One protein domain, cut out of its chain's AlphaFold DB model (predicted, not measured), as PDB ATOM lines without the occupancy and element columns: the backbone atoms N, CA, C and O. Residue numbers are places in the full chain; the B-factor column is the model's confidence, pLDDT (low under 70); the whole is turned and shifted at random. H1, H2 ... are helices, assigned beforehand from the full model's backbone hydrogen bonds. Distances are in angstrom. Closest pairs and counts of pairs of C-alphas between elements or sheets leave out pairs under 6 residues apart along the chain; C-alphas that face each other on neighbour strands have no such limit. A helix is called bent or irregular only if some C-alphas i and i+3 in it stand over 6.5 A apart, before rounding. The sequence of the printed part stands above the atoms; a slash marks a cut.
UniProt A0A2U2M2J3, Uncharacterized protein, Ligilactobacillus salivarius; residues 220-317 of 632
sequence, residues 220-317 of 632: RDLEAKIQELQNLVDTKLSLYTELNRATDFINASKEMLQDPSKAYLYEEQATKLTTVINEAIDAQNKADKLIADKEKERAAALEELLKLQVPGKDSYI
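AT A GLANCE: This is residues 220 to 317 of the 632 residues of an uncharacterized protein of Ligilactobacillus salivarius (UniProt A0A2U2M2J3). One very long helix, H3, has a short helical hairpin, H1 and H2, packed side by side with its earlier part, so that three helices make an up-and-down bundle toward one end. The rest of H3 runs on beyond the hairpin as a long arm, of which residues 289 to 304 stick out free, and the last residues, 309 to 317, hook back at its far end. The printed part has 98 residues with three named helices, in the order H1, H2, H3, and no named strand; its class is all helix. The whole is extended, with a radius of gyration of the C-alphas of 22.9 A, and the C-alphas span 81 by 16 by 15 A.

HOW THE PARTS SIT: Start at residue 220 and look at the bundle of H1, residues 220 to 235, H2, residues 240 to 257, and H3, residues 260 to 308, up and down, each running against the one before it. H1 and H2 form a helical hairpin: they touch, with the C-alphas of Ile 226 and Ile 250 the closest at 5.7 A, and run opposite ways at a shallow tilt of 26 degrees. H2 and H3 form a second helical hairpin. There H3 touches H2 with residues 262 to 283 alone; the closest C-alphas, of Glu 242 and Ala 280, are 6.1 A apart, and the two run opposite ways at a shallow tilt of 12 degrees. H3 touches H1 with residues 266 to 277 alone; the closest C-alphas, of Leu 222 and Ala 270, are 4.5 A apart, and the two run the same way at a shallow tilt of 22 degrees. In H1 and H2 every O i to N i+4 pair is within hydrogen-bond range; in H3 40 of 45 are.

IN THESE COORDINATES: Find C-alpha 220 at (151.245, 142.706, 109.524); from there H1 runs 22.4 A to C-alpha 235. H2 runs 25.8 A from C-alpha 240 to C-alpha 257 at (149.314, 133.555, 105.618). H3 runs 69.8 A from C-alpha 260 to C-alpha 308 at (156.591, 117.655, 166.671). Near residue 267 you will find its kink of 52 degrees, and it is irregular: C-alphas 261 and 264 are 7.6 A apart.

THE WHOLE: The two C-alphas farthest apart, those of Ser 261 and Gly 312, are 81.0 A from each other. Residues 258 to 264, of which 260 to 264 belong to H3, also stand free. The links from H1 to H2 and from H2 to H3 are tight, with 4 and 2 residues. The printed part has no cut. The mean pLDDT of the printed part is 92.3, and no printed residue is under 70.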
ATOM      1  N   ARG A 220     150.212 142.219 108.592       91.75
ATOM      2  CA  ARG A 220     151.245 142.706 109.524       91.75
ATOM      3  C   ARG A 220     150.843 142.494 110.982       91.75
ATOM      4  O   ARG A 220     151.660 142.047 111.781       91.75
ATOM      5  N   ASP A 221     149.587 142.770 111.314       93.88
ATOM      6  CA  ASP A 221     149.054 142.574 112.662       93.88
ATOM      7  C   ASP A 221     149.035 141.084 113.039       93.88
ATOM      8  O   ASP A 221     149.426 140.717 114.149       93.88
ATOM      9  N   LEU A 222     148.637 140.209 112.108       96.81
ATOM     10  CA  LEU A 222     148.649 138.762 112.310       96.81
ATOM     11  C   LEU A 222     150.078 138.224 112.482       96.81
ATOM     12  O   LEU A 222     150.326 137.467 113.415       96.81
ATOM     13  N   GLU A 223     151.023 138.638 111.636       96.06
ATOM     14  CA  GLU A 223     152.444 138.282 111.749       96.06
ATOM     15  C   GLU A 223     153.035 138.731 113.092       96.06
ATOM     16  O   GLU A 223     153.701 137.942 113.767       96.06
ATOM     17  N   ALA A 224     152.727 139.956 113.532       93.50
ATOM     18  CA  ALA A 224     153.149 140.459 114.836       93.50
ATOM     19  C   ALA A 224     152.600 139.599 115.986       93.50
ATOM     20  O   ALA A 224     153.341 139.261 116.910       93.50
ATOM     21  N   LYS A 225     151.328 139.184 115.915       97.88
ATOM     22  CA  LYS A 225     150.713 138.315 116.933       97.88
ATOM     23  C   LYS A 225     151.238 136.884 116.906       97.88
ATOM     24  O   LYS A 225     151.391 136.285 117.967       97.88
ATOM     25  N   ILE A 226     151.568 136.344 115.732       97.69
ATOM     26  CA  ILE A 226     152.268 135.058 115.618       97.69
ATOM     27  C   ILE A 226     153.625 135.140 116.321       97.69
ATOM     28  O   ILE A 226     153.949 134.249 117.102       97.69
ATOM     29  N   GLN A 227     154.399 136.202 116.077       94.38
ATOM     30  CA  GLN A 227     155.708 136.375 116.706       94.38
ATOM     31  C   GLN A 227     155.598 136.559 118.225       94.38
ATOM     32  O   GLN A 227     156.398 135.998 118.969       94.38
ATOM     33  N   GLU A 228     154.604 137.313 118.696       93.19
ATOM     34  CA  GLU A 228     154.340 137.490 120.127       93.19
ATOM     35  C   GLU A 228     154.003 136.156 120.810       93.19
ATOM     36  O   GLU A 228     154.592 135.826 121.839       93.19
ATOM     37  N   LEU A 229     153.115 135.350 120.214       97.00
ATOM     38  CA  LEU A 229     152.765 134.032 120.745       97.00
ATOM     39  C   LEU A 229     153.946 133.051 120.676       97.00
ATOM     40  O   LEU A 229     154.171 132.313 121.632       97.00
ATOM     41  N   GLN A 230     154.735 133.074 119.597       93.69
ATOM     42  CA  GLN A 230     155.954 132.267 119.485       93.69
ATOM     43  C   GLN A 230     156.969 132.640 120.571       93.69
ATOM     44  O   GLN A 230     157.512 131.759 121.223       93.69
ATOM     45  N   ASN A 231     157.172 133.934 120.838       87.06
ATOM     46  CA  ASN A 231     158.062 134.365 121.915       87.06
ATOM     47  C   ASN A 231     157.589 133.844 123.281       87.06
ATOM     48  O   ASN A 231     158.420 133.481 124.110       87.06
ATOM     49  N   LEU A 232     156.277 133.784 123.535       88.75
ATOM     50  CA  LEU A 232     155.747 133.198 124.769       88.75
ATOM     51  C   LEU A 232     156.030 131.700 124.859       88.75
ATOM     52  O   LEU A 232     156.454 131.246 125.919       88.75
ATOM     53  N   VAL A 233     155.828 130.955 123.766       89.62
ATOM     54  CA  VAL A 233     156.187 129.530 123.673       89.62
ATOM     55  C   VAL A 233     157.669 129.327 123.995       89.62
ATOM     56  O   VAL A 233     158.000 128.466 124.801       89.62
ATOM     57  N   ASP A 234     158.541 130.166 123.436       83.69
ATOM     58  CA  ASP A 234     159.993 130.008 123.556       83.69
ATOM     59  C   ASP A 234     160.547 130.419 124.934       83.69
ATOM     60  O   ASP A 234     161.626 129.974 125.316       83.69
ATOM     61  N   THR A 235     159.859 131.306 125.668       80.75
ATOM     62  CA  THR A 235     160.449 131.981 126.846       80.75
ATOM     63  C   THR A 235     159.645 131.877 128.137       80.75
ATOM     64  O   THR A 235     160.207 132.102 129.209       80.75
ATOM     65  N   LYS A 236     158.339 131.590 128.066       84.56
ATOM     66  CA  LYS A 236     157.440 131.697 129.225       84.56
ATOM     67  C   LYS A 236     156.568 130.467 129.455       84.56
ATOM     68  O   LYS A 236     156.356 130.106 130.609       84.56
ATOM     69  N   LEU A 237     156.012 129.867 128.407       89.94
ATOM     70  CA  LEU A 237     155.065 128.764 128.565       89.94
ATOM     71  C   LEU A 237     155.791 127.471 128.946       89.94
ATOM     72  O   LEU A 237     156.725 127.050 128.272       89.94
ATOM     73  N   SER A 238     155.326 126.818 130.010       86.81
ATOM     74  CA  SER A 238     155.828 125.513 130.462       86.81
ATOM     75  C   SER A 238     154.739 124.439 130.539       86.81
ATOM     76  O   SER A 238     155.041 123.254 130.672       86.81
ATOM     77  N   LEU A 239     153.467 124.834 130.431       91.75
ATOM     78  CA  LEU A 239     152.328 123.921 130.465       91.75
ATOM     79  C   LEU A 239     152.180 123.183 129.131       91.75
ATOM     80  O   LEU A 239     151.976 123.813 128.096       91.75
ATOM     81  N   TYR A 240     152.188 121.849 129.169       91.31
ATOM     82  CA  TYR A 240     152.021 120.991 127.988       91.31
ATOM     83  C   TYR A 240     150.791 121.359 127.141       91.31
ATOM     84  O   TYR A 240     150.873 121.470 125.918       91.31
ATOM     85  N   THR A 241     149.646 121.588 127.791       91.12
ATOM     86  CA  THR A 241     148.384 121.915 127.115       91.12
ATOM     87  C   THR A 241     148.440 123.271 126.417       91.12
ATOM     88  O   THR A 241     148.008 123.374 125.270       91.12
ATOM     89  N   GLU A 242     149.005 124.293 127.066       93.81
ATOM     90  CA  GLU A 242     149.129 125.629 126.471       93.81
ATOM     91  C   GLU A 242     150.212 125.678 125.396       93.81
ATOM     92  O   GLU A 242     150.012 126.346 124.389       93.81
ATOM     93  N   LEU A 243     151.311 124.933 125.549       94.00
ATOM     94  CA  LEU A 243     152.328 124.789 124.507       94.00
ATOM     95  C   LEU A 243     151.732 124.164 123.243       94.00
ATOM     96  O   LEU A 243     151.869 124.726 122.161       94.00
ATOM     97  N   ASN A 244     151.007 123.048 123.367       92.94
ATOM     98  CA  ASN A 244     150.345 122.419 122.218       92.94
ATOM     99  C   ASN A 244     149.323 123.352 121.573       92.94
ATOM    100  O   ASN A 244     149.371 123.586 120.369       92.94
ATOM    101  N   ARG A 245     148.451 123.953 122.386       95.38
ATOM    102  CA  ARG A 245     147.442 124.898 121.911       95.38
ATOM    103  C   ARG A 245     148.072 126.092 121.191       95.38
ATOM    104  O   ARG A 245     147.633 126.440 120.097       95.38
ATOM    105  N   ALA A 246     149.077 126.732 121.786       96.62
ATOM    106  CA  ALA A 246     149.761 127.878 121.197       96.62
ATOM    107  C   ALA A 246     150.441 127.498 119.875       96.62
ATOM    108  O   ALA A 246     150.263 128.202 118.880       96.62
ATOM    109  N   THR A 247     151.141 126.360 119.837       95.31
ATOM    110  CA  THR A 247     151.780 125.833 118.624       95.31
ATOM    111  C   THR A 247     150.760 125.554 117.518       95.31
ATOM    112  O   THR A 247     150.985 125.953 116.374       95.31
ATOM    113  N   ASP A 248     149.602 124.973 117.837       96.38
ATOM    114  CA  ASP A 248     148.523 124.748 116.865       96.38
ATOM    115  C   ASP A 248     147.997 126.069 116.283       96.38
ATOM    116  O   ASP A 248     147.836 126.206 115.066       96.38
ATOM    117  N   PHE A 249     147.786 127.082 117.130       97.81
ATOM    118  CA  PHE A 249     147.370 128.418 116.696       97.81
ATOM    119  C   PHE A 249     148.419 129.113 115.825       97.81
ATOM    120  O   PHE A 249     148.061 129.747 114.825       97.81
ATOM    121  N   ILE A 250     149.701 128.987 116.172       97.62
ATOM    122  CA  ILE A 250     150.821 129.503 115.379       97.62
ATOM    123  C   ILE A 250     150.829 128.834 114.002       97.62
ATOM    124  O   ILE A 250     150.852 129.531 112.987       97.62
ATOM    125  N   ASN A 251     150.768 127.502 113.955       96.69
ATOM    126  CA  ASN A 251     150.833 126.733 112.714       96.69
ATOM    127  C   ASN A 251     149.644 127.037 111.796       96.69
ATOM    128  O   ASN A 251     149.850 127.366 110.628       96.69
ATOM    129  N   ALA A 252     148.420 127.045 112.332       96.81
ATOM    130  CA  ALA A 252     147.222 127.393 111.568       96.81
ATOM    131  C   ALA A 252     147.274 128.830 111.018       96.81
ATOM    132  O   ALA A 252     146.844 129.093 109.895       96.81
ATOM    133  N   SER A 253     147.828 129.773 111.787       97.75
ATOM    134  CA  SER A 253     147.963 131.167 111.346       97.75
ATOM    135  C   SER A 253     149.043 131.322 110.270       97.75
ATOM    136  O   SER A 253     148.833 132.041 109.295       97.75
ATOM    137  N   LYS A 254     150.167 130.603 110.392       96.94
ATOM    138  CA  LYS A 254     151.214 130.543 109.360       96.94
ATOM    139  C   LYS A 254     150.690 129.932 108.059       96.94
ATOM    140  O   LYS A 254     150.977 130.466 106.994       96.94
ATOM    141  N   GLU A 255     149.893 128.867 108.132       96.25
ATOM    142  CA  GLU A 255     149.241 128.270 106.959       96.25
ATOM    143  C   GLU A 255     148.259 129.255 106.302       96.25
ATOM    144  O   GLU A 255     148.247 129.406 105.082       96.25
ATOM    145  N   MET A 256     147.480 129.999 107.096       94.69
ATOM    146  CA  MET A 256     146.564 131.025 106.583       94.69
ATOM    147  C   MET A 256     147.295 132.142 105.818       94.69
ATOM    148  O   MET A 256     146.796 132.616 104.796       94.69
ATOM    149  N   LEU A 257     148.481 132.546 106.280       92.94
ATOM    150  CA  LEU A 257     149.314 133.555 105.618       92.94
ATOM    151  C   LEU A 257     149.868 133.097 104.258       92.94
ATOM    152  O   LEU A 257     150.208 133.946 103.434       92.94
ATOM    153  N   GLN A 258     149.930 131.788 103.992       91.69
ATOM    154  CA  GLN A 258     150.382 131.253 102.702       91.69
ATOM    155  C   GLN A 258     149.335 131.399 101.585       91.69
ATOM    156  O   GLN A 258     149.687 131.281 100.412       91.69
ATOM    157  N   ASP A 259     148.072 131.683 101.923       90.12
ATOM    158  CA  ASP A 259     146.965 131.833 100.973       90.12
ATOM    159  C   ASP A 259     146.397 133.270 100.995       90.12
ATOM    160  O   ASP A 259     145.562 133.600 101.848       90.12
ATOM    161  N   PRO A 260     146.799 134.141 100.046       86.94
ATOM    162  CA  PRO A 260     146.309 135.518  99.958       86.94
ATOM    163  C   PRO A 260     144.790 135.645  99.789       86.94
ATOM    164  O   PRO A 260     144.224 136.680 100.147       86.94
ATOM    165  N   SER A 261     144.098 134.607  99.298       86.06
ATOM    166  CA  SER A 261     142.634 134.633  99.169       86.06
ATOM    167  C   SER A 261     141.923 134.675 100.527       86.06
ATOM    168  O   SER A 261     140.782 135.129 100.616       86.06
ATOM    169  N   LYS A 262     142.613 134.276 101.605       90.69
ATOM    170  CA  LYS A 262     142.119 134.309 102.988       90.69
ATOM    171  C   LYS A 262     142.396 135.627 103.709       90.69
ATOM    172  O   LYS A 262     142.074 135.741 104.886       90.69
ATOM    173  N   ALA A 263     142.941 136.644 103.038       90.06
ATOM    174  CA  ALA A 263     143.352 137.887 103.698       90.06
ATOM    175  C   ALA A 263     142.219 138.659 104.394       90.06
ATOM    176  O   ALA A 263     142.469 139.431 105.318       90.06
ATOM    177  N   TYR A 264     140.964 138.417 104.007       88.69
ATOM    178  CA  TYR A 264     139.795 138.958 104.702       88.69
ATOM    179  C   TYR A 264     139.625 138.421 106.139       88.69
ATOM    180  O   TYR A 264     138.915 139.044 106.921       88.69
ATOM    181  N   LEU A 265     140.282 137.307 106.493       93.56
ATOM    182  CA  LEU A 265     140.253 136.682 107.823       93.56
ATOM    183  C   LEU A 265     141.399 137.136 108.740       93.56
ATOM    184  O   LEU A 265     141.372 136.830 109.931       93.56
ATOM    185  N   TYR A 266     142.415 137.840 108.226       94.62
ATOM    186  CA  TYR A 266     143.632 138.123 109.000       94.62
ATOM    187  C   TYR A 266     143.364 138.980 110.246       94.62
ATOM    188  O   TYR A 266     143.879 138.673 111.317       94.62
ATOM    189  N   GLU A 267     142.516 140.008 110.132       93.69
ATOM    190  CA  GLU A 267     142.130 140.885 111.252       93.69
ATOM    191  C   GLU A 267     141.400 140.107 112.366       93.69
ATOM    192  O   GLU A 267     141.699 140.255 113.556       93.69
ATOM    193  N   GLU A 268     140.475 139.221 111.983       95.31
ATOM    194  CA  GLU A 268     139.754 138.354 112.919       95.31
ATOM    195  C   GLU A 268     140.711 137.368 113.602       95.31
ATOM    196  O   GLU A 268     140.700 137.226 114.828       95.31
ATOM    197  N   GLN A 269     141.595 136.730 112.832       97.25
ATOM    198  CA  GLN A 269     142.572 135.784 113.361       97.25
ATOM    199  C   GLN A 269     143.591 136.466 114.291       97.25
ATOM    200  O   GLN A 269     143.928 135.903 115.331       97.25
ATOM    201  N   ALA A 270     144.040 137.688 113.989       97.44
ATOM    202  CA  ALA A 270     144.925 138.462 114.864       97.44
ATOM    203  C   ALA A 270     144.245 138.816 116.201       97.44
ATOM    204  O   ALA A 270     144.853 138.720 117.275       97.44
ATOM    205  N   THR A 271     142.952 139.153 116.156       97.12
ATOM    206  CA  THR A 271     142.133 139.366 117.360       97.12
ATOM    207  C   THR A 271     142.030 138.076 118.176       97.12
ATOM    208  O   THR A 271     142.246 138.088 119.388       97.12
ATOM    209  N   LYS A 272     141.799 136.938 117.512       98.00
ATOM    210  CA  LYS A 272     141.762 135.616 118.148       98.00
ATOM    211  C   LYS A 272     143.094 135.248 118.807       98.00
ATOM    212  O   LYS A 272     143.089 134.782 119.943       98.00
ATOM    213  N   LEU A 273     144.227 135.493 118.141       98.12
ATOM    214  CA  LEU A 273     145.552 135.273 118.731       98.12
ATOM    215  C   LEU A 273     145.793 136.170 119.945       98.12
ATOM    216  O   LEU A 273     146.375 135.706 120.916       98.12
ATOM    217  N   THR A 274     145.299 137.410 119.944       98.06
ATOM    218  CA  THR A 274     145.380 138.287 121.126       98.06
ATOM    219  C   THR A 274     144.676 137.664 122.335       98.06
ATOM    220  O   THR A 274     145.217 137.678 123.440       98.06
ATOM    221  N   THR A 275     143.499 137.062 122.140       98.19
ATOM    222  CA  THR A 275     142.807 136.314 123.200       98.19
ATOM    223  C   THR A 275     143.616 135.101 123.660       98.19
ATOM    224  O   THR A 275     143.825 134.940 124.858       98.19
ATOM    225  N   VAL A 276     144.129 134.292 122.725       98.25
ATOM    226  CA  VAL A 276     144.954 133.104 123.027       98.25
ATOM    227  C   VAL A 276     146.205 133.484 123.827       98.25
ATOM    228  O   VAL A 276     146.510 132.832 124.818       98.25
ATOM    229  N   ILE A 277     146.891 134.565 123.442       98.00
ATOM    230  CA  ILE A 277     148.056 135.118 124.145       98.00
ATOM    231  C   ILE A 277     147.704 135.463 125.596       98.00
ATOM    232  O   ILE A 277     148.390 135.028 126.521       98.00
ATOM    233  N   ASN A 278     146.624 136.218 125.809       97.62
ATOM    234  CA  ASN A 278     146.212 136.635 127.149       97.62
ATOM    235  C   ASN A 278     145.824 135.439 128.029       97.62
ATOM    236  O   ASN A 278     146.190 135.395 129.203       97.62
ATOM    237  N   GLU A 279     145.114 134.463 127.465       97.75
ATOM    238  CA  GLU A 279     144.725 133.242 128.172       97.75
ATOM    239  C   GLU A 279     145.935 132.370 128.524       97.75
ATOM    240  O   GLU A 279     146.024 131.901 129.657       97.75
ATOM    241  N   ALA A 280     146.894 132.214 127.607       96.62
ATOM    242  CA  ALA A 280     148.124 131.465 127.860       96.62
ATOM    243  C   ALA A 280     148.974 132.131 128.958       96.62
ATOM    244  O   ALA A 280     149.491 131.456 129.848       96.62
ATOM    245  N   ILE A 281     149.068 133.468 128.953       95.00
ATOM    246  CA  ILE A 281     149.736 134.233 130.017       95.00
ATOM    247  C   ILE A 281     149.041 134.024 131.365       95.00
ATOM    248  O   ILE A 281     149.721 133.806 132.367       95.00
ATOM    249  N   ASP A 282     147.711 134.110 131.414       96.44
ATOM    250  CA  ASP A 282     146.947 133.925 132.653       96.44
ATOM    251  C   ASP A 282     147.073 132.491 133.191       96.44
ATOM    252  O   ASP A 282     147.308 132.299 134.385       96.44
ATOM    253  N   ALA A 283     147.001 131.487 132.312       95.38
ATOM    254  CA  ALA A 283     147.220 130.086 132.662       95.38
ATOM    255  C   ALA A 283     148.623 129.862 133.246       95.38
ATOM    256  O   ALA A 283     148.750 129.270 134.321       95.38
ATOM    257  N   GLN A 284     149.665 130.408 132.608       93.56
ATOM    258  CA  GLN A 284     151.032 130.301 133.114       93.56
ATOM    259  C   GLN A 284     151.203 131.013 134.462       93.56
ATOM    260  O   GLN A 284     151.746 130.439 135.398       93.56
ATOM    261  N   ASN A 285     150.670 132.227 134.617       89.75
ATOM    262  CA  ASN A 285     150.754 132.954 135.887       89.75
ATOM    263  C   ASN A 285     150.040 132.197 137.029       89.75
ATOM    264  O   ASN A 285     150.490 132.225 138.178       89.75
ATOM    265  N   LYS A 286     148.919 131.521 136.737       94.12
ATOM    266  CA  LYS A 286     148.217 130.658 137.702       94.12
ATOM    267  C   LYS A 286     149.055 129.442 138.083       94.12
ATOM    268  O   LYS A 286     149.101 129.102 139.264       94.12
ATOM    269  N   ALA A 287     149.719 128.821 137.113       91.19
ATOM    270  CA  ALA A 287     150.636 127.713 137.343       91.19
ATOM    271  C   ALA A 287     151.825 128.126 138.226       91.19
ATOM    272  O   ALA A 287     152.095 127.472 139.234       91.19
ATOM    273  N   ASP A 288     152.461 129.261 137.926       87.50
ATOM    274  CA  ASP A 288     153.581 129.796 138.710       87.50
ATOM    275  C   ASP A 288     153.157 130.088 140.159       87.50
ATOM    276  O   ASP A 288     153.864 129.757 141.116       87.50
ATOM    277  N   LYS A 289     151.959 130.661 140.340       89.12
ATOM    278  CA  LYS A 289     151.387 130.898 141.667       89.12
ATOM    279  C   LYS A 289     151.118 129.592 142.416       89.12
ATOM    280  O   LYS A 289     151.431 129.507 143.599       89.12
ATOM    281  N   LEU A 290     150.549 128.588 141.746       92.06
ATOM    282  CA  LEU A 290     150.273 127.285 142.350       92.06
ATOM    283  C   LEU A 290     151.557 126.635 142.875       92.06
ATOM    284  O   LEU A 290     151.570 126.162 144.010       92.06
ATOM    285  N   ILE A 291     152.636 126.660 142.089       87.38
ATOM    286  CA  ILE A 291     153.951 126.162 142.514       87.38
ATOM    287  C   ILE A 291     154.433 126.919 143.757       87.38
ATOM    288  O   ILE A 291     154.797 126.299 144.756       87.38
ATOM    289  N   ALA A 292     154.391 128.255 143.735       85.12
ATOM    290  CA  ALA A 292     154.842 129.075 144.859       85.12
ATOM    291  C   ALA A 292     154.042 128.806 146.150       85.12
ATOM    292  O   ALA A 292     154.620 128.711 147.237       85.12
ATOM    293  N   ASP A 293     152.722 128.648 146.035       89.50
ATOM    294  CA  ASP A 293     151.846 128.324 147.160       89.50
ATOM    295  C   ASP A 293     152.155 126.918 147.711       89.50
ATOM    296  O   ASP A 293     152.258 126.741 148.929       89.50
ATOM    297  N   LYS A 294     152.390 125.929 146.835       91.19
ATOM    298  CA  LYS A 294     152.759 124.561 147.235       91.19
ATOM    299  C   LYS A 294     154.115 124.495 147.926       91.19
ATOM    300  O   LYS A 294     154.232 123.834 148.956       91.19
ATOM    301  N   GLU A 295     155.107 125.235 147.446       86.62
ATOM    302  CA  GLU A 295     156.415 125.317 148.104       86.62
ATOM    303  C   GLU A 295     156.323 125.953 149.500       86.62
ATOM    304  O   GLU A 295     156.999 125.524 150.442       86.62
ATOM    305  N   LYS A 296     155.427 126.927 149.686       86.44
ATOM    306  CA  LYS A 296     155.156 127.500 151.010       86.44
ATOM    307  C   LYS A 296     154.490 126.491 151.950       86.44
ATOM    308  O   LYS A 296     154.903 126.383 153.105       86.44
ATOM    309  N   GLU A 297     153.479 125.760 151.474       92.00
ATOM    310  CA  GLU A 297     152.824 124.685 152.239       92.00
ATOM    311  C   GLU A 297     153.839 123.621 152.674       92.00
ATOM    312  O   GLU A 297     153.878 123.226 153.841       92.00
ATOM    313  N   ARG A 298     154.704 123.217 151.746       92.12
ATOM    314  CA  ARG A 298     155.763 122.239 151.960       92.12
ATOM    315  C   ARG A 298     156.756 122.674 153.033       92.12
ATOM    316  O   ARG A 298     157.082 121.900 153.936       92.12
ATOM    317  N   ALA A 299     157.229 123.918 152.957       84.19
ATOM    318  CA  ALA A 299     158.154 124.473 153.939       84.19
ATOM    319  C   ALA A 299     157.534 124.518 155.345       84.19
ATOM    320  O   ALA A 299     158.189 124.134 156.317       84.19
ATOM    321  N   ALA A 300     156.264 124.926 155.447       88.38
ATOM    322  CA  ALA A 300     155.536 124.960 156.711       88.38
ATOM    323  C   ALA A 300     155.331 123.553 157.300       88.38
ATOM    324  O   ALA A 300     155.574 123.348 158.488       88.38
ATOM    325  N   ALA A 301     154.961 122.573 156.468       94.00
ATOM    326  CA  ALA A 301     154.790 121.183 156.889       94.00
ATOM    327  C   ALA A 301     156.096 120.573 157.429       94.00
ATOM    328  O   ALA A 301     156.086 119.851 158.426       94.00
ATOM    329  N   LEU A 302     157.237 120.892 156.807       88.56
ATOM    330  CA  LEU A 302     158.543 120.440 157.289       88.56
ATOM    331  C   LEU A 302     158.891 121.065 158.644       88.56
ATOM    332  O   LEU A 302     159.361 120.366 159.539       88.56
ATOM    333  N   GLU A 303     158.660 122.367 158.807       84.62
ATOM    334  CA  GLU A 303     158.886 123.048 160.084       84.62
ATOM    335  C   GLU A 303     158.016 122.456 161.202       84.62
ATOM    336  O   GLU A 303     158.495 122.232 162.315       84.62
ATOM    337  N   GLU A 304     156.750 122.174 160.904       93.06
ATOM    338  CA  GLU A 304     155.826 121.524 161.828       93.06
ATOM    339  C   GLU A 304     156.306 120.118 162.214       93.06
ATOM    340  O   GLU A 304     156.378 119.802 163.403       93.06
ATOM    341  N   LEU A 305     156.720 119.302 161.240       92.12
ATOM    342  CA  LEU A 305     157.222 117.953 161.503       92.12
ATOM    343  C   LEU A 305     158.425 117.975 162.454       92.12
ATOM    344  O   LEU A 305     158.463 117.221 163.427       92.12
ATOM    345  N   LEU A 306     159.389 118.862 162.196       86.25
ATOM    346  CA  LEU A 306     160.594 118.993 163.016       86.25
ATOM    347  C   LEU A 306     160.284 119.453 164.448       86.25
ATOM    348  O   LEU A 306     160.974 119.040 165.376       86.25
ATOM    349  N   LYS A 307     159.249 120.278 164.652       87.62
ATOM    350  CA  LYS A 307     158.797 120.682 165.996       87.62
ATOM    351  C   LYS A 307     158.149 119.532 166.754       87.62
ATOM    352  O   LYS A 307     158.322 119.425 167.966       87.62
ATOM    353  N   LEU A 308     157.371 118.716 166.052       91.50
ATOM    354  CA  LEU A 308     156.591 117.655 166.671       91.50
ATOM    355  C   LEU A 308     157.451 116.433 167.016       91.50
ATOM    356  O   LEU A 308     157.218 115.793 168.041       91.50
ATOM    357  N   GLN A 309     158.477 116.150 166.214       90.50
ATOM    358  CA  GLN A 309     159.302 114.952 166.330       90.50
ATOM    359  C   GLN A 309     160.611 115.195 167.102       90.50
ATOM    360  O   GLN A 309     161.707 114.898 166.629       90.50
ATOM    361  N   VAL A 310     160.491 115.730 168.323       85.06
ATOM    362  CA  VAL A 310     161.623 116.008 169.227       85.06
ATOM    363  C   VAL A 310     161.599 115.050 170.424       85.06
ATOM    364  O   VAL A 310     160.667 115.140 171.226       85.06
ATOM    365  N   PRO A 311     162.608 114.171 170.606       83.25
ATOM    366  CA  PRO A 311     162.649 113.230 171.725       83.25
ATOM    367  C   PRO A 311     162.420 113.897 173.089       83.25
ATOM    368  O   PRO A 311     163.001 114.938 173.396       83.25
ATOM    369  N   GLY A 312     161.568 113.286 173.915       83.19
ATOM    370  CA  GLY A 312     161.217 113.787 175.249       83.19
ATOM    371  C   GLY A 312     160.089 114.827 175.289       83.19
ATOM    372  O   GLY A 312     159.726 115.268 176.376       83.19
ATOM    373  N   LYS A 313     159.521 115.225 174.143       90.31
ATOM    374  CA  LYS A 313     158.267 115.992 174.076       90.31
ATOM    375  C   LYS A 313     157.061 115.055 174.020       90.31
ATOM    376  O   LYS A 313     157.148 113.998 173.408       90.31
ATOM    377  N   ASP A 314     155.920 115.502 174.541       91.50
ATOM    378  CA  ASP A 314     154.651 114.753 174.473       91.50
ATOM    379  C   ASP A 314     154.190 114.487 173.029       91.50
ATOM    380  O   ASP A 314     153.487 113.520 172.764       91.50
ATOM    381  N   SER A 315     154.604 115.331 172.078       91.62
ATOM    382  CA  SER A 315     154.309 115.173 170.650       91.62
ATOM    383  C   SER A 315     155.181 114.133 169.936       91.62
ATOM    384  O   SER A 315     154.915 113.823 168.771       91.62
ATOM    385  N   TYR A 316     156.249 113.652 170.578       93.00
ATOM    386  CA  TYR A 316     157.192 112.721 169.971       93.00
ATOM    387  C   TYR A 316     156.557 111.349 169.787       93.00
ATOM    388  O   TYR A 316     156.081 110.743 170.746       93.00
ATOM    389  N   ILE A 317     156.619 110.827 168.566       94.44
ATOM    390  CA  ILE A 317     156.120 109.489 168.264       94.44
ATOM    391  C   ILE A 317     157.294 108.520 168.182       94.44
ATOM    392  O   ILE A 317     158.254 108.747 167.445       94.44
TER     393      ILE A 317